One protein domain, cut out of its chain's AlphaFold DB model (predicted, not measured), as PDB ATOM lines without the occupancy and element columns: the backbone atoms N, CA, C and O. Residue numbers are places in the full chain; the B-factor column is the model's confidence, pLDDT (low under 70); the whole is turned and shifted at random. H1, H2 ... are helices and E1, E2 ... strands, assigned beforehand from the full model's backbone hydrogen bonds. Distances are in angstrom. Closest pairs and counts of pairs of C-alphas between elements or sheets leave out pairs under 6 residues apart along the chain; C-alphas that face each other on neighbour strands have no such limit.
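This is residues 3 to 161 of the 247 residues of an uncharacterized protein of Rhodococcus sp. PBTS 2 (UniProt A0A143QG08). A small antiparallel sheet, E1, E2 and E3, stands at one end of a group of crossed helices in which H2 runs through the middle, with H5 and H7 crossing it on its two sides. H3 packs on the sheet end of H2, H6 stands near the other end, and a long stretch with no named element, residues 109 to 147, links H6 to H7. The 159 printed residues hold seven named helices and three named strands, in the order H1 H2 H3 E1 E2 E3 H4 H5 H6 H7; the sheet's order is E1, E2, E3, and the class is mostly helix. The whole is compact, with a radius of gyration of the C-alphas of 14.4 A, and rounded, spanning 37 by 32 by 31 A.

E1, residues 47 to 49, E2, residues 56 to 60, and E3, residues 64 to 67, form a meander, each strand the antiparallel neighbour of the one before. In the hairpin of E1 and E2, N 57 and O 48 are 2.8 A apart, within hydrogen-bond range; in that of E2 and E3, N 58 and O 66 are 2.9 A apart. H5, residues 79 to 95, is on the sheet with residues 79 to 84, and the two make two layers, a helix on one face of a sheet; the closest C-alphas of E1 and H5 are those of Ala 49 and Arg 80, 5.7 A apart. H2, residues 16 to 30, is the hub, touching three helices, and only grazes the sheet with residues 28 to 29. H5 touches it with residues 79 to 86 alone, at a steep tilt of 50 degrees, opposite ways; their closest C-alphas, of Leu 25 and Val 82, are 6.1 A apart. H7, residues 148 to 159, touches H2 with residues 151 to 155 alone, about perpendicular at 79 degrees, closest at the C-alphas of Leu 27 and Val 155, 6.2 A. H5 and H7 are apart. H3, residues 36 to 41, touches H7, closest at the C-alphas of Thr 37 and Ala 148, 4.6 A. H6, residues 99 to 108, and H5 only just touch, with 3 pairs of C-alphas within 8 A; the closest are those of His 92 and Leu 102, 7.1 A. H1, residues 3 to 6, touches H4, residues 70 to 75, closest at the C-alphas of Gly 3 and Leu 72, 5.3 A. Each O i to N i+4 pair is within hydrogen-bond range in H2, H3, H5, H6 and H7; in H4 0 of 2 are, but 3 of 3 O i to N i+3 pairs, and H1 is too short for an O i to N i+4 pair.

H1 begins at C-alpha 3, (17.160, 50.161, 43.923). H2 is 20.5 A long, H5 24.3 A, H6 14.2 A and H7 16.5 A, from first to last C-alpha; E2 measures 12.0 A. H5 begins at C-alpha 79, (20.425, 41.617, 48.068), and H7 ends at C-alpha 159, (14.992, 50.679, 33.335).

The C-alphas of Arg 62 and Ala 108 are the two farthest apart, 40.9 A. The printed part has no cut, and its one long link is H6 to H7, 39 residues. The mean pLDDT of the printed part is 91.8; residues 61 to 63 are under 70.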
ATOM      1  N   GLY A   3      17.841  50.346  42.635       89.69
ATOM      2  CA  GLY A   3      17.160  50.161  43.923       89.69
ATOM      3  C   GLY A   3      15.781  50.831  44.012       89.69
ATOM      4  O   GLY A   3      14.830  50.228  44.495       89.69
ATOM      5  N   GLY A   4      15.623  52.027  43.434       91.38
ATOM      6  CA  GLY A   4      14.322  52.703  43.375       91.38
ATOM      7  C   GLY A   4      13.326  52.059  42.404       91.38
ATOM      8  O   GLY A   4      12.128  52.263  42.552       91.38
ATOM      9  N   ILE A   5      13.802  51.295  41.412       94.06
ATOM     10  CA  ILE A   5      12.935  50.492  40.536       94.06
ATOM     11  C   ILE A   5      12.449  49.264  41.301       94.06
ATOM     12  O   ILE A   5      11.248  49.021  41.342       94.06
ATOM     13  N   ILE A   6      13.370  48.554  41.963       94.00
ATOM     14  CA  ILE A   6      13.067  47.380  42.789       94.00
ATOM     15  C   ILE A   6      12.013  47.712  43.853       94.00
ATOM     16  O   ILE A   6      11.038  46.981  43.977       94.00
ATOM     17  N   ALA A   7      12.163  48.839  44.555       91.62
ATOM     18  CA  ALA A   7      11.248  49.264  45.617       91.62
ATOM     19  C   ALA A   7       9.800  49.539  45.157       91.62
ATOM     20  O   ALA A   7       8.922  49.726  45.991       91.62
ATOM     21  N   ARG A   8       9.543  49.607  43.844       91.00
ATOM     22  CA  ARG A   8       8.201  49.818  43.274       91.00
ATOM     23  C   ARG A   8       7.598  48.557  42.661       91.00
ATOM     24  O   ARG A   8       6.495  48.629  42.121       91.00
ATOM     25  N   LEU A   9       8.322  47.436  42.662       92.12
ATOM     26  CA  LEU A   9       7.814  46.212  42.055       92.12
ATOM     27  C   LEU A   9       6.701  45.589  42.909       92.12
ATOM     28  O   LEU A   9       6.755  45.690  44.133       92.12
ATOM     29  N   PRO A  10       5.685  44.959  42.284       90.81
ATOM     30  CA  PRO A  10       4.572  44.363  43.015       90.81
ATOM     31  C   PRO A  10       5.042  43.300  44.010       90.81
ATOM     32  O   PRO A  10       5.733  42.359  43.632       90.81
ATOM     33  N   GLU A  11       4.624  43.408  45.267       89.94
ATOM     34  CA  GLU A  11       4.947  42.400  46.288       89.94
ATOM     35  C   GLU A  11       3.862  41.320  46.419       89.94
ATOM     36  O   GLU A  11       4.127  40.238  46.939       89.94
ATOM     37  N   TYR A  12       2.662  41.602  45.906       88.88
ATOM     38  CA  TYR A  12       1.449  40.802  46.068       88.88
ATOM     39  C   TYR A  12       0.739  40.534  44.737       88.88
ATOM     40  O   TYR A  12       0.980  41.192  43.717       88.88
ATOM     41  N   GLY A  13      -0.164  39.555  44.778       88.06
ATOM     42  CA  GLY A  13      -1.027  39.167  43.674       88.06
ATOM     43  C   GLY A  13      -0.381  38.162  42.728       88.06
ATOM     44  O   GLY A  13       0.770  38.294  42.302       88.06
ATOM     45  N   TRP A  14      -1.162  37.165  42.338       89.88
ATOM     46  CA  TRP A  14      -0.778  36.210  41.313       89.88
ATOM     47  C   TRP A  14      -1.022  36.759  39.891       89.88
ATOM     48  O   TRP A  14      -2.010  37.460  39.674       89.88
ATOM     49  N   PRO A  15      -0.175  36.450  38.887       92.38
ATOM     50  CA  PRO A  15       1.219  36.007  38.989       92.38
ATOM     51  C   PRO A  15       2.217  37.170  39.207       92.38
ATOM     52  O   PRO A  15       3.424  36.929  39.235       92.38
ATOM     53  N   SER A  16       1.750  38.419  39.349       92.31
ATOM     54  CA  SER A  16       2.574  39.632  39.508       92.31
ATOM     55  C   SER A  16       3.716  39.497  40.520       92.31
ATOM     56  O   SER A  16       4.859  39.789  40.178       92.31
ATOM     57  N   ALA A  17       3.439  39.018  41.735       92.88
ATOM     58  CA  ALA A  17       4.430  38.866  42.801       92.88
ATOM     59  C   ALA A  17       5.533  37.859  42.442       92.88
ATOM     60  O   ALA A  17       6.703  38.058  42.767       92.88
ATOM     61  N   LEU A  18       5.182  36.780  41.735       94.88
ATOM     62  CA  LEU A  18       6.150  35.786  41.274       94.88
ATOM     63  C   LEU A  18       7.102  36.393  40.233       94.88
ATOM     64  O   LEU A  18       8.322  36.237  40.338       94.88
ATOM     65  N   PHE A  19       6.547  37.109  39.250       95.31
ATOM     66  CA  PHE A  19       7.329  37.835  38.249       95.31
ATOM     67  C   PHE A  19       8.234  38.884  38.890       95.31
ATOM     68  O   PHE A  19       9.425  38.936  38.584       95.31
ATOM     69  N   ALA A  20       7.698  39.661  39.832       94.88
ATOM     70  CA  ALA A  20       8.456  40.656  40.568       94.88
ATOM     71  C   ALA A  20       9.639  40.028  41.313       94.88
ATOM     72  O   ALA A  20      10.754  40.508  41.162       94.88
ATOM     73  N   ARG A  21       9.463  38.912  42.034       95.50
ATOM     74  CA  ARG A  21      10.579  38.243  42.737       95.50
ATOM     75  C   ARG A  21      11.710  37.825  41.794       95.50
ATOM     76  O   ARG A  21      12.877  38.053  42.112       95.50
ATOM     77  N   ARG A  22      11.379  37.266  40.623       96.50
ATOM     78  CA  ARG A  22      12.374  36.930  39.589       96.50
ATOM     79  C   ARG A  22      13.092  38.184  39.093       96.50
ATOM     80  O   ARG A  22      14.318  38.206  38.991       96.50
ATOM     81  N   ASP A  23      12.331  39.218  38.768       96.94
ATOM     82  CA  ASP A  23      12.863  40.426  38.151       96.94
ATOM     83  C   ASP A  23      13.708  41.239  39.137       96.94
ATOM     84  O   ASP A  23      14.770  41.730  38.767       96.94
ATOM     85  N   VAL A  24      13.311  41.303  40.412       96.88
ATOM     86  CA  VAL A  24      14.096  41.903  41.498       96.88
ATOM     87  C   VAL A  24      15.451  41.207  41.630       96.88
ATOM     88  O   VAL A  24      16.471  41.890  41.755       96.88
ATOM     89  N   LEU A  25      15.500  39.872  41.555       97.44
ATOM     90  CA  LEU A  25      16.768  39.142  41.547       97.44
ATOM     91  C   LEU A  25      17.617  39.504  40.324       97.44
ATOM     92  O   LEU A  25      18.794  39.821  40.476       97.44
ATOM     93  N   ILE A  26      17.036  39.484  39.122       97.75
ATOM     94  CA  ILE A  26      17.751  39.813  37.879       97.75
ATOM     95  C   ILE A  26      18.310  41.242  37.927       97.75
ATOM     96  O   ILE A  26      19.468  41.463  37.578       97.75
ATOM     97  N   LEU A  27      17.522  42.208  38.403       97.56
ATOM     98  CA  LEU A  27      17.942  43.598  38.581       97.56
ATOM     99  C   LEU A  27      19.048  43.730  39.632       97.56
ATOM    100  O   LEU A  27      20.010  44.469  39.425       97.56
ATOM    101  N   THR A  28      18.946  42.980  40.731       97.50
ATOM    102  CA  THR A  28      19.983  42.910  41.768       97.50
ATOM    103  C   THR A  28      21.290  42.373  41.184       97.50
ATOM    104  O   THR A  28      22.335  43.000  41.351       97.50
ATOM    105  N   LEU A  29      21.240  41.278  40.419       96.62
ATOM    106  CA  LEU A  29      22.399  40.703  39.732       96.62
ATOM    107  C   LEU A  29      22.960  41.646  38.662       96.62
ATOM    108  O   LEU A  29      24.174  41.739  38.525       96.62
ATOM    109  N   ALA A  30      22.127  42.415  37.959       96.69
ATOM    110  CA  ALA A  30      22.590  43.401  36.981       96.69
ATOM    111  C   ALA A  30      23.460  44.508  37.609       96.69
ATOM    112  O   ALA A  30      24.315  45.072  36.929       96.69
ATOM    113  N   THR A  31      23.323  44.783  38.915       96.44
ATOM    114  CA  THR A  31      24.203  45.746  39.611       96.44
ATOM    115  C   THR A  31      25.658  45.294  39.733       96.44
ATOM    116  O   THR A  31      26.515  46.120  40.031       96.44
ATOM    117  N   THR A  32      25.946  44.009  39.505       94.25
ATOM    118  CA  THR A  32      27.314  43.469  39.515       94.25
ATOM    119  C   THR A  32      28.145  43.898  38.301       94.25
ATOM    120  O   THR A  32      29.356  43.679  38.286       94.25
ATOM    121  N   GLY A  33      27.499  44.452  37.266       92.88
ATOM    122  CA  GLY A  33      28.134  44.792  35.992       92.88
ATOM    123  C   GLY A  33      28.426  43.588  35.090       92.88
ATOM    124  O   GLY A  33      29.048  43.760  34.043       92.88
ATOM    125  N   LEU A  34      27.992  42.377  35.461       93.31
ATOM    126  CA  LEU A  34      28.160  41.198  34.613       93.31
ATOM    127  C   LEU A  34      27.386  41.352  33.296       93.31
ATOM    128  O   LEU A  34      26.264  41.870  33.290       93.31
ATOM    129  N   PRO A  35      27.930  40.844  32.177       94.12
ATOM    130  CA  PRO A  35      27.187  40.786  30.930       94.12
ATOM    131  C   PRO A  35      25.951  39.891  31.092       94.12
ATOM    132  O   PRO A  35      25.982  38.874  31.789       94.12
ATOM    133  N   TYR A  36      24.862  40.222  30.391       95.44
ATOM    134  CA  TYR A  36      23.600  39.476  30.490       95.44
ATOM    135  C   TYR A  36      23.729  37.997  30.100       95.44
ATOM    136  O   TYR A  36      22.963  37.170  30.586       95.44
ATOM    137  N   THR A  37      24.722  37.647  29.278       94.81
ATOM    138  CA  THR A  37      25.083  36.256  28.966       94.81
ATOM    139  C   THR A  37      25.581  35.491  30.187       94.81
ATOM    140  O   THR A  37      25.212  34.335  30.367       94.81
ATOM    141  N   GLN A  38      26.371  36.130  31.054       94.88
ATOM    142  CA  GLN A  38      26.837  35.520  32.299       94.88
ATOM    143  C   GLN A  38      25.714  35.454  33.329       94.88
ATOM    144  O   GLN A  38      25.549  34.405  33.935       94.88
ATOM    145  N   ILE A  39      24.896  36.506  33.461       95.50
ATOM    146  CA  ILE A  39      23.732  36.504  34.369       95.50
ATOM    147  C   ILE A  39      22.747  35.383  34.000       95.50
ATOM    148  O   ILE A  39      22.289  34.652  34.875       95.50
ATOM    149  N   ALA A  40      22.456  35.207  32.708       95.69
ATOM    150  CA  ALA A  40      21.601  34.131  32.202       95.69
ATOM    151  C   ALA A  40      22.160  32.726  32.489       95.69
ATOM    152  O   ALA A  40      21.397  31.792  32.729       95.69
ATOM    153  N   ALA A  41      23.487  32.577  32.484       94.75
ATOM    154  CA  ALA A  41      24.164  31.304  32.710       94.75
ATOM    155  C   ALA A  41      24.357  30.947  34.196       94.75
ATOM    156  O   ALA A  41      24.823  29.839  34.472       94.75
ATOM    157  N   LEU A  42      24.015  31.845  35.131       95.31
ATOM    158  CA  LEU A  42      24.205  31.614  36.564       95.31
ATOM    159  C   LEU A  42      23.395  30.417  37.061       95.31
ATOM    160  O   LEU A  42      22.188  30.286  36.821       95.31
ATOM    161  N   ARG A  43      24.081  29.574  37.822       94.69
ATOM    162  CA  ARG A  43      23.535  28.428  38.545       94.69
ATOM    163  C   ARG A  43      23.410  28.761  40.025       94.69
ATOM    164  O   ARG A  43      24.007  29.723  40.501       94.69
ATOM    165  N   ALA A  44      22.662  27.941  40.760       93.44
ATOM    166  CA  ALA A  44      22.548  28.082  42.213       93.44
ATOM    167  C   ALA A  44      23.927  28.127  42.901       93.44
ATOM    168  O   ALA A  44      24.171  29.021  43.707       93.44
ATOM    169  N   CYS A  45      24.854  27.251  42.494       93.62
ATOM    170  CA  CYS A  45      26.218  27.202  43.028       93.62
ATOM    171  C   CYS A  45      27.082  28.440  42.747       93.62
ATOM    172  O   CYS A  45      28.107  28.615  43.400       93.62
ATOM    173  N   ASP A  46      26.691  29.290  41.796       95.06
ATOM    174  CA  ASP A  46      27.485  30.448  41.382       95.06
ATOM    175  C   ASP A  46      27.181  31.690  42.239       95.06
ATOM    176  O   ASP A  46      27.860  32.710  42.111       95.06
ATOM    177  N   VAL A  47      26.153  31.644  43.098       95.19
ATOM    178  CA  VAL A  47      25.698  32.789  43.897       95.19
ATOM    179  C   VAL A  47      25.657  32.435  45.376       95.19
ATOM    180  O   VAL A  47      24.969  31.513  45.813       95.19
ATOM    181  N   THR A  48      26.358  33.229  46.180       94.56
ATOM    182  CA  THR A  48      26.388  33.082  47.638       94.56
ATOM    183  C   THR A  48      26.124  34.418  48.316       94.56
ATOM    184  O   THR A  48      26.504  35.478  47.819       94.56
ATOM    185  N   ALA A  49      25.449  34.391  49.464       93.88
ATOM    186  CA  ALA A  49      25.331  35.574  50.306       93.88
ATOM    187  C   ALA A  49      26.705  35.910  50.903       93.88
ATOM    188  O   ALA A  49      27.382  35.032  51.438       93.88
ATOM    189  N   ASP A  50      27.125  37.173  50.821       92.62
ATOM    190  CA  ASP A  50      28.334  37.621  51.508       92.62
ATOM    191  C   ASP A  50      28.124  37.515  53.030       92.62
ATOM    192  O   ASP A  50      27.051  37.839  53.539       92.62
ATOM    193  N   ALA A  51      29.127  37.028  53.763       86.69
ATOM    194  CA  ALA A  51      29.029  36.824  55.210       86.69
ATOM    195  C   ALA A  51      29.118  38.134  56.016       86.69
ATOM    196  O   ALA A  51      28.604  38.213  57.128       86.69
ATOM    197  N   CYS A  52      29.758  39.167  55.467       87.12
ATOM    198  CA  CYS A  52      30.059  40.419  56.159       87.12
ATOM    199  C   CYS A  52      29.199  41.582  55.654       87.12
ATOM    200  O   CYS A  52      28.765  42.418  56.443       87.12
ATOM    201  N   LEU A  53      28.937  41.639  54.349       90.56
ATOM    202  CA  LEU A  53      28.257  42.752  53.685       90.56
ATOM    203  C   LEU A  53      26.872  42.350  53.200       90.56
ATOM    204  O   LEU A  53      26.655  41.201  52.831       90.56
ATOM    205  N   ASP A  54      25.936  43.302  53.143       94.06
ATOM    206  CA  ASP A  54      24.621  43.050  52.546       94.06
ATOM    207  C   ASP A  54      24.675  43.030  51.023       94.06
ATOM    208  O   ASP A  54      24.267  43.962  50.337       94.06
ATOM    209  N   ALA A  55      25.261  41.953  50.509       95.31
ATOM    210  CA  ALA A  55      25.529  41.748  49.105       95.31
ATOM    211  C   ALA A  55      25.538  40.258  48.746       95.31
ATOM    212  O   ALA A  55      25.649  39.381  49.606       95.31
ATOM    213  N   LEU A  56      25.445  39.981  47.449       96.12
ATOM    214  CA  LEU A  56      25.673  38.656  46.887       96.12
ATOM    215  C   LEU A  56      27.050  38.625  46.240       96.12
ATOM    216  O   LEU A  56      27.388  39.520  45.464       96.12
ATOM    217  N   ARG A  57      27.817  37.579  46.539       95.69
ATOM    218  CA  ARG A  57      29.008  37.201  45.784       95.69
ATOM    219  C   ARG A  57      28.574  36.338  44.617       95.69
ATOM    220  O   ARG A  57      27.852  35.358  44.804       95.69
ATOM    221  N   VAL A  58      29.028  36.710  43.431       95.31
ATOM    222  CA  VAL A  58      28.762  35.972  42.203       95.31
ATOM    223  C   VAL A  58      30.090  35.482  41.648       95.31
ATOM    224  O   VAL A  58      30.971  36.284  41.326       95.31
ATOM    225  N   GLU A  59      30.224  34.166  41.556       92.31
ATOM    226  CA  GLU A  59      31.329  33.481  40.897       92.31
ATOM    227  C   GLU A  59      30.860  33.027  39.514       92.31
ATOM    228  O   GLU A  59      30.432  31.896  39.306       92.31
ATOM    229  N   ALA A  60      30.900  33.941  38.546       78.69
ATOM    230  CA  ALA A  60      30.524  33.617  37.178       78.69
ATOM    231  C   ALA A  60      31.625  32.779  36.500       78.69
ATOM    232  O   ALA A  60      32.823  32.920  36.780       78.69
ATOM    233  N   GLY A  61      31.220  31.910  35.567       67.62
ATOM    234  CA  GLY A  61      32.141  31.066  34.803       67.62
ATOM    235  C   GLY A  61      33.331  31.851  34.230       67.62
ATOM    236  O   GLY A  61      33.170  32.979  33.765       67.62
ATOM    237  N   ARG A  62      34.518  31.218  34.238       64.19
ATOM    238  CA  ARG A  62      35.868  31.793  33.995       64.19
ATOM    239  C   ARG A  62      36.547  32.460  35.205       64.19
ATOM    240  O   ARG A  62      37.571  33.108  35.028       64.19
ATOM    241  N   GLY A  63      36.028  32.273  36.421       68.19
ATOM    242  CA  GLY A  63      36.674  32.768  37.646       68.19
ATOM    243  C   GLY A  63      36.446  34.259  37.907       68.19
ATOM    244  O   GLY A  63      37.169  34.861  38.699       68.19
ATOM    245  N   VAL A  64      35.449  34.860  37.249       75.94
ATOM    246  CA  VAL A  64      35.051  36.243  37.510       75.94
ATOM    247  C   VAL A  64      34.328  36.279  38.848       75.94
ATOM    248  O   VAL A  64      33.277  35.664  39.015       75.94
ATOM    249  N   ARG A  65      34.902  37.018  39.795       88.62
ATOM    250  CA  ARG A  65      34.326  37.253  41.117       88.62
ATOM    251  C   ARG A  65      33.863  38.690  41.202       88.62
ATOM    252  O   ARG A  65      34.666  39.609  41.074       88.62
ATOM    253  N   THR A  66      32.574  38.871  41.429       93.81
ATOM    254  CA  THR A  66      31.971  40.191  41.600       93.81
ATOM    255  C   THR A  66      30.993  40.173  42.766       93.81
ATOM    256  O   THR A  66      30.626  39.117  43.287       93.81
ATOM    257  N   VAL A  67      30.601  41.364  43.195       94.94
ATOM    258  CA  VAL A  67      29.698  41.583  44.316       94.94
ATOM    259  C   VAL A  67      28.606  42.544  43.865       94.94
ATOM    260  O   VAL A  67      28.867  43.487  43.116       94.94
ATOM    261  N   THR A  68      27.365  42.308  44.287       95.50
ATOM    262  CA  THR A  68      26.261  43.242  44.011       95.50
ATOM    263  C   THR A  68      26.555  44.616  44.604       95.50
ATOM    264  O   THR A  68      27.170  44.721  45.667       95.50
ATOM    265  N   SER A  69      26.077  45.678  43.955       93.50
ATOM    266  CA  SER A  69      26.352  47.045  44.397       93.50
ATOM    267  C   SER A  69      25.845  47.300  45.819       93.50
ATOM    268  O   SER A  69      24.654  47.163  46.102       93.50
ATOM    269  N   LEU A  70      26.740  47.768  46.694       90.25
ATOM    270  CA  LEU A  70      26.410  48.171  48.067       90.25
ATOM    271  C   LEU A  70      25.454  49.373  48.118       90.25
ATOM    272  O   LEU A  70      24.811  49.611  49.137       90.25
ATOM    273  N   ALA A  71      25.300  50.106  47.008       89.44
ATOM    274  CA  ALA A  71      24.341  51.202  46.904       89.44
ATOM    275  C   ALA A  71      22.877  50.730  47.013       89.44
ATOM    276  O   ALA A  71      22.006  51.544  47.317       89.44
ATOM    277  N   LEU A  72      22.593  49.435  46.799       89.75
ATOM    278  CA  LEU A  72      21.254  48.866  46.998       89.75
ATOM    279  C   LEU A  72      20.793  48.978  48.457       89.75
ATOM    280  O   LEU A  72      19.641  49.346  48.699       89.75
ATOM    281  N   ALA A  73      21.700  48.782  49.419       84.81
ATOM    282  CA  ALA A  73      21.386  48.916  50.841       84.81
ATOM    283  C   ALA A  73      20.917  50.341  51.188       84.81
ATOM    284  O   ALA A  73      19.979  50.517  51.963       84.81
ATOM    285  N   GLY A  74      21.481  51.364  50.530       82.12
ATOM    286  CA  GLY A  74      21.046  52.761  50.662       82.12
ATOM    287  C   GLY A  74      19.620  53.034  50.161       82.12
ATOM    288  O   GLY A  74      19.072  54.098  50.426       82.12
ATOM    289  N   THR A  75      19.005  52.078  49.459       87.38
ATOM    290  CA  THR A  75      17.604  52.130  49.009       87.38
ATOM    291  C   THR A  75      16.673  51.219  49.814       87.38
ATOM    292  O   THR A  75      15.524  51.034  49.428       87.38
ATOM    293  N   GLY A  76      17.157  50.629  50.915       88.62
ATOM    294  CA  GLY A  76      16.396  49.679  51.736       88.62
ATOM    295  C   GLY A  76      16.247  48.286  51.113       88.62
ATOM    296  O   GLY A  76      15.553  47.437  51.666       88.62
ATOM    297  N   ILE A  77      16.898  48.030  49.976       93.06
ATOM    298  CA  ILE A  77      16.858  46.740  49.289       93.06
ATOM    299  C   ILE A  77      18.039  45.898  49.751       93.06
ATOM    300  O   ILE A  77      19.185  46.251  49.483       93.06
ATOM    301  N   SER A  78      17.747  44.766  50.394       94.94
ATOM    302  CA  SER A  78      18.755  43.787  50.804       94.94
ATOM    303  C   SER A  78      18.957  42.720  49.722       94.94
ATOM    304  O   SER A  78      18.059  41.892  49.521       94.94
ATOM    305  N   PRO A  79      20.125  42.663  49.047       96.00
ATOM    306  CA  PRO A  79      20.425  41.617  48.068       96.00
ATOM    307  C   PRO A  79      20.322  40.204  48.652       96.00
ATOM    308  O   PRO A  79      19.858  39.292  47.968       96.00
ATOM    309  N   ARG A  80      20.693  40.019  49.928       95.38
ATOM    310  CA  ARG A  80      20.574  38.727  50.624       95.38
ATOM    311  C   ARG A  80      19.123  38.301  50.787       95.38
ATOM    312  O   ARG A  80      18.786  37.160  50.484       95.38
ATOM    313  N   THR A  81      18.260  39.233  51.182       94.88
ATOM    314  CA  THR A  81      16.824  38.973  51.344       94.88
ATOM    315  C   THR A  81      16.168  38.675  49.997       94.88
ATOM    316  O   THR A  81      15.367  37.750  49.888       94.88
ATOM    317  N   VAL A  82      16.541  39.416  48.947       95.69
ATOM    318  CA  VAL A  82      16.095  39.163  47.567       95.69
ATOM    319  C   VAL A  82      16.459  37.747  47.122       95.69
ATOM    320  O   VAL A  82      15.595  37.016  46.637       95.69
ATOM    321  N   TYR A  83      17.720  37.349  47.310       95.88
ATOM    322  CA  TYR A  83      18.186  36.015  46.944       95.88
ATOM    323  C   TYR A  83      17.462  34.925  47.730       95.88
ATOM    324  O   TYR A  83      16.924  34.000  47.130       95.88
ATOM    325  N   GLN A  84      17.360  35.074  49.053       95.31
ATOM    326  CA  GLN A  84      16.647  34.130  49.910       95.31
ATOM    327  C   GLN A  84      15.191  33.947  49.463       95.31
ATOM    328  O   GLN A  84      14.756  32.815  49.258       95.31
ATOM    329  N   ARG A  85      14.448  35.040  49.243       95.56
ATOM    330  CA  ARG A  85      13.043  34.986  48.797       95.56
ATOM    331  C   ARG A  85      12.881  34.271  47.459       95.56
ATOM    332  O   ARG A  85      11.852  33.638  47.221       95.56
ATOM    333  N   TRP A  86      13.869  34.373  46.573       96.38
ATOM    334  CA  TRP A  86      13.867  33.628  45.320       96.38
ATOM    335  C   TRP A  86      14.199  32.144  45.518       96.38
ATOM    336  O   TRP A  86      13.500  31.290  44.974       96.38
ATOM    337  N   CYS A  87      15.194  31.817  46.344       95.62
ATOM    338  CA  CYS A  87      15.507  30.435  46.716       95.62
ATOM    339  C   CYS A  87      14.309  29.734  47.365       95.62
ATOM    340  O   CYS A  87      14.046  28.574  47.070       95.62
ATOM    341  N   GLU A  88      13.528  30.442  48.182       95.88
ATOM    342  CA  GLU A  88      12.278  29.932  48.747       95.88
ATOM    343  C   GLU A  88      11.241  29.591  47.667       95.88
ATOM    344  O   GLU A  88      10.600  28.546  47.745       95.88
ATOM    345  N   VAL A  89      11.093  30.421  46.626       95.00
ATOM    346  CA  VAL A  89      10.210  30.120  45.482       95.00
ATOM    347  C   VAL A  89      10.691  28.872  44.743       95.00
ATOM    348  O   VAL A  89       9.889  27.990  44.423       95.00
ATOM    349  N   LEU A  90      11.998  28.767  44.483       93.94
ATOM    350  CA  LEU A  90      12.576  27.601  43.816       93.94
ATOM    351  C   LEU A  90      12.418  26.331  44.663       93.94
ATOM    352  O   LEU A  90      11.970  25.310  44.145       93.94
ATOM    353  N   GLY A  91      12.695  26.401  45.965       94.38
ATOM    354  CA  GLY A  91      12.528  25.289  46.897       94.38
ATOM    355  C   GLY A  91      11.066  24.872  47.077       94.38
ATOM    356  O   GLY A  91      10.766  23.676  47.100       94.38
ATOM    357  N   HIS A  92      10.129  25.827  47.095       94.50
ATOM    358  CA  HIS A  92       8.699  25.524  47.067       94.50
ATOM    359  C   HIS A  92       8.332  24.725  45.815       94.50
ATOM    360  O   HIS A  92       7.634  23.722  45.924       94.50
ATOM    361  N   ARG A  93       8.822  25.115  44.630       91.19
ATOM    362  CA  ARG A  93       8.566  24.379  43.377       91.19
ATOM    363  C   ARG A  93       9.172  22.976  43.384       91.19
ATOM    364  O   ARG A  93       8.516  22.049  42.917       91.19
ATOM    365  N   THR A  94      10.375  22.810  43.935       90.56
ATOM    366  CA  THR A  94      11.011  21.493  44.104       90.56
ATOM    367  C   THR A  94      10.158  20.571  44.973       90.56
ATOM    368  O   THR A  94      10.009  19.389  44.671       90.56
ATOM    369  N   ARG A  95       9.566  21.105  46.049       92.31
ATOM    370  CA  ARG A  95       8.715  20.332  46.961       92.31
ATOM    371  C   ARG A  95       7.302  20.101  46.413       92.31
ATOM    372  O   ARG A  95       6.755  19.013  46.600       92.31
ATOM    373  N   TYR A  96       6.727  21.111  45.766       91.06
ATOM    374  CA  TYR A  96       5.353  21.161  45.275       91.06
ATOM    375  C   TYR A  96       5.328  21.712  43.838       91.06
ATOM    376  O   TYR A  96       5.247  22.931  43.646       91.06
ATOM    377  N   PRO A  97       5.330  20.849  42.803       85.00
ATOM    378  CA  PRO A  97       5.300  21.267  41.399       85.00
ATOM    379  C   PRO A  97       3.886  21.693  40.954       85.00
ATOM    380  O   PRO A  97       3.410  21.320  39.885       85.00
ATOM    381  N   SER A  98       3.181  22.454  41.796       88.88
ATOM    382  CA  SER A  98       1.842  22.981  41.543       88.88
ATOM    383  C   SER A  98       1.876  24.502  41.549       88.88
ATOM    384  O   SER A  98       2.100  25.137  42.579       88.88
ATOM    385  N   THR A  99       1.603  25.085  40.384       89.94
ATOM    386  CA  THR A  99       1.491  26.534  40.198       89.94
ATOM    387  C   THR A  99       0.423  27.140  41.112       89.94
ATOM    388  O   THR A  99       0.636  28.212  41.666       89.94
ATOM    389  N   ARG A 100      -0.693  26.431  41.339       90.81
ATOM    390  CA  ARG A 100      -1.758  26.885  42.242       90.81
ATOM    391  C   ARG A 100      -1.310  26.900  43.703       90.81
ATOM    392  O   ARG A 100      -1.566  27.876  44.384       90.81
ATOM    393  N   MET A 101      -0.592  25.871  44.159       93.12
ATOM    394  CA  MET A 101      -0.070  25.859  45.532       93.12
ATOM    395  C   MET A 101       0.946  26.977  45.761       93.12
ATOM    396  O   MET A 101       0.967  27.566  46.832       93.12
ATOM    397  N   LEU A 102       1.771  27.293  44.754       93.31
ATOM    398  CA  LEU A 102       2.676  28.439  44.832       93.31
ATOM    399  C   LEU A 102       1.908  29.768  44.870       93.31
ATOM    400  O   LEU A 102       2.323  30.665  45.594       93.31
ATOM    401  N   ALA A 103       0.810  29.892  44.119       92.50
ATOM    402  CA  ALA A 103      -0.062  31.064  44.172       92.50
ATOM    403  C   ALA A 103      -0.673  31.245  45.566       92.50
ATOM    404  O   ALA A 103      -0.471  32.287  46.176       92.50
ATOM    405  N   ASP A 104      -1.303  30.195  46.103       91.81
ATOM    406  CA  ASP A 104      -1.900  30.207  47.442       91.81
ATOM    407  C   ASP A 104      -0.842  30.527  48.519       91.81
ATOM    408  O   ASP A 104      -1.099  31.287  49.449       91.81
ATOM    409  N   ALA A 105       0.375  29.985  48.381       92.69
ATOM    410  CA  ALA A 105       1.471  30.253  49.307       92.69
ATOM    411  C   ALA A 105       1.993  31.696  49.210       92.69
ATOM    412  O   ALA A 105       2.336  32.274  50.236       92.69
ATOM    413  N   LEU A 106       2.055  32.276  48.005       92.50
ATOM    414  CA  LEU A 106       2.437  33.677  47.799       92.50
ATOM    415  C   LEU A 106       1.366  34.647  48.300       92.50
ATOM    416  O   LEU A 106       1.727  35.672  48.862       92.50
ATOM    417  N   ASP A 107       0.085  34.325  48.130       90.31
ATOM    418  CA  ASP A 107      -1.021  35.145  48.638       90.31
ATOM    419  C   ASP A 107      -1.131  35.069  50.170       90.31
ATOM    420  O   ASP A 107      -1.570  36.023  50.803       90.31
ATOM    421  N   ALA A 108      -0.700  33.961  50.784       89.56
ATOM    422  CA  ALA A 108      -0.664  33.812  52.239       89.56
ATOM    423  C   ALA A 108       0.475  34.593  52.914       89.56
ATOM    424  O   ALA A 108       0.421  34.833  54.122       89.56
ATOM    425  N   VAL A 109       1.523  34.956  52.168       84.62
ATOM    426  CA  VAL A 109       2.645  35.748  52.678       84.62
ATOM    427  C   VAL A 109       2.535  37.155  52.110       84.62
ATOM    428  O   VAL A 109       2.901  37.389  50.969       84.62
ATOM    429  N   ASP A 110       2.020  38.100  52.902       79.75
ATOM    430  CA  ASP A 110       1.767  39.504  52.522       79.75
ATOM    431  C   ASP A 110       3.046  40.249  52.056       79.75
ATOM    432  O   ASP A 110       3.620  41.060  52.777       79.75
ATOM    433  N   GLY A 111       3.581  39.918  50.879       76.94
ATOM    434  CA  GLY A 111       4.865  40.409  50.365       76.94
ATOM    435  C   GLY A 111       6.117  39.858  51.066       76.94
ATOM    436  O   GLY A 111       7.246  40.137  50.644       76.94
ATOM    437  N   THR A 112       5.961  39.047  52.115       84.81
ATOM    438  CA  THR A 112       7.085  38.472  52.871       84.81
ATOM    439  C   THR A 112       7.645  37.201  52.213       84.81
ATOM    440  O   THR A 112       7.147  36.722  51.191       84.81
ATOM    441  N   GLY A 113       8.761  36.676  52.729       84.00
ATOM    442  CA  GLY A 113       9.308  35.403  52.245       84.00
ATOM    443  C   GLY A 113       8.327  34.250  52.474       84.00
ATOM    444  O   GLY A 113       7.540  34.295  53.412       84.00
ATOM    445  N   LEU A 114       8.385  33.206  51.638       91.62
ATOM    446  CA  LEU A 114       7.567  32.001  51.848       91.62
ATOM    447  C   LEU A 114       7.975  31.258  53.131       91.62
ATOM    448  O   LEU A 114       7.204  30.440  53.620       91.62
ATOM    449  N   GLY A 115       9.170  31.540  53.664       88.44
ATOM    450  CA  GLY A 115       9.636  31.064  54.960       88.44
ATOM    451  C   GLY A 115       9.955  29.572  54.970       88.44
ATOM    452  O   GLY A 115       9.087  28.707  54.879       88.44
ATOM    453  N   GLY A 116      11.234  29.235  55.117       87.62
ATOM    454  CA  GLY A 116      11.672  27.854  55.308       87.62
ATOM    455  C   GLY A 116      11.534  26.964  54.071       87.62
ATOM    456  O   GLY A 116      11.770  25.765  54.180       87.62
ATOM    457  N   TYR A 117      11.139  27.480  52.908       93.94
ATOM    458  CA  TYR A 117      11.160  26.709  51.661       93.94
ATOM    459  C   TYR A 117      12.545  26.664  51.014       93.94
ATOM    460  O   TYR A 117      12.824  25.753  50.238       93.94
ATOM    461  N   ASP A 118      13.429  27.584  51.392       89.38
ATOM    462  CA  ASP A 118      14.853  27.584  51.060       89.38
ATOM    463  C   ASP A 118      15.545  26.274  51.466       89.38
ATOM    464  O   ASP A 118      16.431  25.817  50.756       89.38
ATOM    465  N   ARG A 119      15.070  25.585  52.516       92.31
ATOM    466  CA  ARG A 119      15.578  24.256  52.917       92.31
ATOM    467  C   ARG A 119      15.451  23.179  51.827       92.31
ATOM    468  O   ARG A 119      16.122  22.156  51.897       92.31
ATOM    469  N   TYR A 120      14.530  23.364  50.877       93.50
ATOM    470  CA  TYR A 120      14.295  22.448  49.754       93.50
ATOM    471  C   TYR A 120      15.014  22.892  48.476       93.50
ATOM    472  O   TYR A 120      14.881  22.251  47.431       93.50
ATOM    473  N   PHE A 121      15.746  24.001  48.540       92.50
ATOM    474  CA  PHE A 121      16.617  24.472  47.483       92.50
ATOM    475  C   PHE A 121      18.054  24.052  47.801       92.50
ATOM    476  O   PHE A 121      18.564  24.345  48.876       92.50
ATOM    477  N   ASP A 122      18.711  23.363  46.867       93.44
ATOM    478  CA  ASP A 122      20.130  23.025  46.985       93.44
ATOM    479  C   ASP A 122      20.997  24.198  46.482       93.44
ATOM    480  O   ASP A 122      21.061  24.418  45.264       93.44
ATOM    481  N   PRO A 123      21.677  24.953  47.371       89.56
ATOM    482  CA  PRO A 123      22.545  26.052  46.965       89.56
ATOM    483  C   PRO A 123      23.822  25.567  46.269       89.56
ATOM    484  O   PRO A 123      24.432  26.338  45.541       89.56
ATOM    485  N   ALA A 124      24.228  24.305  46.447       91.62
ATOM    486  CA  ALA A 124      25.341  23.706  45.708       91.62
ATOM    487  C   ALA A 124      24.894  23.113  44.356       91.62
ATOM    488  O   ALA A 124      25.716  22.619  43.577       91.62
ATOM    489  N   GLY A 125      23.593  23.175  44.059       90.81
ATOM    490  CA  GLY A 125      22.997  22.618  42.857       90.81
ATOM    491  C   GLY A 125      23.445  23.326  41.574       90.81
ATOM    492  O   GLY A 125      23.758  24.516  41.541       90.81
ATOM    493  N   LYS A 126      23.409  22.593  40.457       92.06
ATOM    494  CA  LYS A 126      23.721  23.126  39.112       92.06
ATOM    495  C   LYS A 126      22.499  23.676  38.371       92.06
ATOM    496  O   LYS A 126      22.591  23.989  37.186       92.06
ATOM    497  N   GLN A 127      21.356  23.747  39.046       91.75
ATOM    498  CA  GLN A 127      20.116  24.253  38.469       91.75
ATOM    499  C   GLN A 127      20.237  25.741  38.117       91.75
ATOM    500  O   GLN A 127      20.886  26.486  38.860       91.75
ATOM    501  N   PRO A 128      19.642  26.179  36.994       94.38
ATOM    502  CA  PRO A 128      19.686  27.575  36.590       94.38
ATOM    503  C   PRO A 128      18.972  28.451  37.619       94.38
ATOM    504  O   PRO A 128      17.898  28.101  38.110       94.38
ATOM    505  N   LEU A 129      19.564  29.604  37.926       93.69
ATOM    506  CA  LEU A 129      18.998  30.532  38.899       93.69
ATOM    507  C   LEU A 129      17.858  31.361  38.295       93.69
ATOM    508  O   LEU A 129      16.871  31.650  38.967       93.69
ATOM    509  N   SER A 130      17.980  31.729  37.019       92.50
ATOM    510  CA  SER A 130      16.970  32.492  36.290       92.50
ATOM    511  C   SER A 130      16.196  31.565  35.353       92.50
ATOM    512  O   SER A 130      16.777  30.956  34.460       92.50
ATOM    513  N   ILE A 131      14.887  31.425  35.570       93.56
ATOM    514  CA  ILE A 131      14.028  30.499  34.815       93.56
ATOM    515  C   ILE A 131      12.896  31.253  34.104       93.56
ATOM    516  O   ILE A 131      12.410  32.266  34.627       93.56
ATOM    517  N   PRO A 132      12.459  30.790  32.920       93.88
ATOM    518  CA  PRO A 132      11.332  31.383  32.224       93.88
ATOM    519  C   PRO A 132      10.037  31.131  32.992       93.88
ATOM    520  O   PRO A 132       9.796  30.041  33.507       93.88
ATOM    521  N   ILE A 133       9.203  32.166  33.039       93.19
ATOM    522  CA  ILE A 133       7.873  32.139  33.638       93.19
ATOM    523  C   ILE A 133       6.918  32.610  32.551       93.19
ATOM    524  O   ILE A 133       7.131  33.678  31.972       93.19
ATOM    525  N   ASP A 134       5.913  31.802  32.242       90.31
ATOM    526  CA  ASP A 134       4.881  32.176  31.290       90.31
ATOM    527  C   ASP A 134       3.886  33.163  31.906       90.31
ATOM    528  O   ASP A 134       3.880  33.427  33.109       90.31
ATOM    529  N   ARG A 135       2.999  33.711  31.076       87.00
ATOM    530  CA  ARG A 135       2.028  34.732  31.493       87.00
ATOM    531  C   ARG A 135       1.085  34.312  32.633       87.00
ATOM    532  O   ARG A 135       0.389  35.177  33.153       87.00
ATOM    533  N   TRP A 136       1.023  33.031  32.999       86.38
ATOM    534  CA  TRP A 136       0.181  32.505  34.074       86.38
ATOM    535  C   TRP A 136       0.974  32.067  35.307       86.38
ATOM    536  O   TRP A 136       0.372  31.558  36.250       86.38
ATOM    537  N   GLY A 137       2.296  32.258  35.320       88.44
ATOM    538  CA  GLY A 137       3.170  31.811  36.404       88.44
ATOM    539  C   GLY A 137       3.599  30.345  36.290       88.44
ATOM    540  O   GLY A 137       4.197  29.796  37.220       88.44
ATOM    541  N   HIS A 138       3.306  29.686  35.164       88.81
ATOM    542  CA  HIS A 138       3.844  28.367  34.871       88.81
ATOM    543  C   HIS A 138       5.275  28.478  34.344       88.81
ATOM    544  O   HIS A 138       5.745  29.511  33.878       88.81
ATOM    545  N   THR A 139       6.024  27.410  34.550       87.25
ATOM    546  CA  THR A 139       7.473  27.443  34.597       87.25
ATOM    547  C   THR A 139       7.931  26.013  34.288       87.25
ATOM    548  O   THR A 139       7.346  25.081  34.851       87.25
ATOM    549  N   PRO A 140       8.881  25.793  33.360       84.25
ATOM    550  CA  PRO A 140       9.134  24.463  32.803       84.25
ATOM    551  C   PRO A 140       9.419  23.396  33.867       84.25
ATOM    552  O   PRO A 140      10.094  23.677  34.863       84.25
ATOM    553  N   LEU A 141       8.921  22.172  33.637       79.44
ATOM    554  CA  LEU A 141       9.159  21.019  34.519       79.44
ATOM    555  C   LEU A 141      10.655  20.704  34.625       79.44
ATOM    556  O   LEU A 141      11.182  20.540  35.721       79.44
ATOM    557  N   ALA A 142      11.344  20.674  33.482       84.38
ATOM    558  CA  ALA A 142      12.798  20.677  33.435       84.38
ATOM    559  C   ALA A 142      13.283  22.130  33.464       84.38
ATOM    560  O   ALA A 142      13.012  22.895  32.536       84.38
ATOM    561  N   ALA A 143      13.981  22.515  34.533       86.62
ATOM    562  CA  ALA A 143      14.475  23.876  34.692       86.62
ATOM    563  C   ALA A 143      15.425  24.245  33.541       86.62
ATOM    564  O   ALA A 143      16.491  23.652  33.377       86.62
ATOM    565  N   THR A 144      15.028  25.243  32.755       92.06
ATOM    566  CA  THR A 144      15.814  25.814  31.658       92.06
ATOM    567  C   THR A 144      16.215  27.240  32.033       92.06
ATOM    568  O   THR A 144      15.409  27.949  32.642       92.06
ATOM    569  N   PRO A 145      17.453  27.672  31.740       94.88
ATOM    570  CA  PRO A 145      17.857  29.047  31.999       94.88
ATOM    571  C   PRO A 145      17.097  30.019  31.092       94.88
ATOM    572  O   PRO A 145      16.766  29.692  29.950       94.88
ATOM    573  N   LEU A 146      16.864  31.244  31.570       95.88
ATOM    574  CA  LEU A 146      16.493  32.346  30.685       95.88
ATOM    575  C   LEU A 146      17.599  32.586  29.652       95.88
ATOM    576  O   LEU A 146      18.785  32.446  29.939       95.88
ATOM    577  N   THR A 147      17.218  33.006  28.447       96.56
ATOM    578  CA  THR A 147      18.202  33.428  27.445       96.56
ATOM    579  C   THR A 147      18.817  34.773  27.837       96.56
ATOM    580  O   THR A 147      18.173  35.608  28.476       96.56
ATOM    581  N   ALA A 148      20.049  35.035  27.391       96.25
ATOM    582  CA  ALA A 148      20.709  36.328  27.600       96.25
ATOM    583  C   ALA A 148      19.864  37.505  27.081       96.25
ATOM    584  O   ALA A 148      19.775  38.549  27.725       96.25
ATOM    585  N   ARG A 149      19.186  37.307  25.941       97.44
ATOM    586  CA  ARG A 149      18.254  38.277  25.354       97.44
ATOM    587  C   ARG A 149      17.057  38.541  26.266       97.44
ATOM    588  O   ARG A 149      16.670  39.695  26.418       97.44
ATOM    589  N   ALA A 150      16.482  37.506  26.880       96.38
ATOM    590  CA  ALA A 150      15.369  37.671  27.811       96.38
ATOM    591  C   ALA A 150      15.799  38.428  29.076       96.38
ATOM    592  O   ALA A 150      15.105  39.353  29.489       96.38
ATOM    593  N   VAL A 151      16.967  38.103  29.643       97.75
ATOM    594  CA  VAL A 151      17.540  38.839  30.784       97.75
ATOM    595  C   VAL A 151      17.750  40.315  30.431       97.75
ATOM    596  O   VAL A 151      17.282  41.190  31.158       97.75
ATOM    597  N   ALA A 152      18.381  40.602  29.288       97.56
ATOM    598  CA  ALA A 152      18.583  41.968  28.806       97.56
ATOM    599  C   ALA A 152      17.252  42.710  28.601       97.56
ATOM    600  O   ALA A 152      17.113  43.865  29.000       97.56
ATOM    601  N   GLY A 153      16.259  42.035  28.012       97.12
ATOM    602  CA  GLY A 153      14.918  42.570  27.799       97.12
ATOM    603  C   GLY A 153      14.215  42.927  29.106       97.12
ATOM    604  O   GLY A 153      13.684  44.026  29.216       97.12
ATOM    605  N   ILE A 154      14.262  42.046  30.111       96.06
ATOM    606  CA  ILE A 154      13.699  42.299  31.448       96.06
ATOM    607  C   ILE A 154      14.354  43.533  32.070       96.06
ATOM    608  O   ILE A 154      13.654  44.465  32.465       96.06
ATOM    609  N   VAL A 155      15.690  43.574  32.111       97.50
ATOM    610  CA  VAL A 155      16.425  44.708  32.690       97.50
ATOM    611  C   VAL A 155      16.067  46.004  31.968       97.50
ATOM    612  O   VAL A 155      15.717  46.986  32.619       97.50
ATOM    613  N   ARG A 156      16.079  46.006  30.632       96.69
ATOM    614  CA  ARG A 156      15.749  47.187  29.829       96.69
ATOM    615  C   ARG A 156      14.312  47.655  30.044       96.69
ATOM    616  O   ARG A 156      14.105  48.839  30.261       96.69
ATOM    617  N   MET A 157      13.332  46.751  30.038       96.12
ATOM    618  CA  MET A 157      11.931  47.115  30.286       96.12
ATOM    619  C   MET A 157      11.749  47.784  31.651       96.12
ATOM    620  O   MET A 157      11.012  48.758  31.754       96.12
ATOM    621  N   HIS A 158      12.439  47.304  32.686       95.94
ATOM    622  CA  HIS A 158      12.404  47.914  34.018       95.94
ATOM    623  C   HIS A 158      13.103  49.273  34.070       95.94
ATOM    624  O   HIS A 158      12.562  50.213  34.652       95.94
ATOM    625  N   LEU A 159      14.272  49.404  33.436       95.25
ATOM    626  CA  LEU A 159      14.992  50.679  33.335       95.25
ATOM    627  C   LEU A 159      14.192  51.736  32.558       95.25
ATOM    628  O   LEU A 159      14.169  52.895  32.967       95.25
ATOM    629  N   ASP A 160      13.490  51.322  31.503       95.00
ATOM    630  CA  ASP A 160      12.651  52.181  30.660       95.00
ATOM    631  C   ASP A 160      11.260  52.451  31.275       95.00
ATOM    632  O   ASP A 160      10.468  53.201  30.704       95.00
ATOM    633  N   GLY A 161      10.920  51.824  32.410       92.56
ATOM    634  CA  GLY A 161       9.598  51.940  33.040       92.56
ATOM    635  C   GLY A 161       8.457  51.295  32.240       92.56
ATOM    636  O   GLY A 161       7.302  51.676  32.400       92.56
TER     637      GLY A 161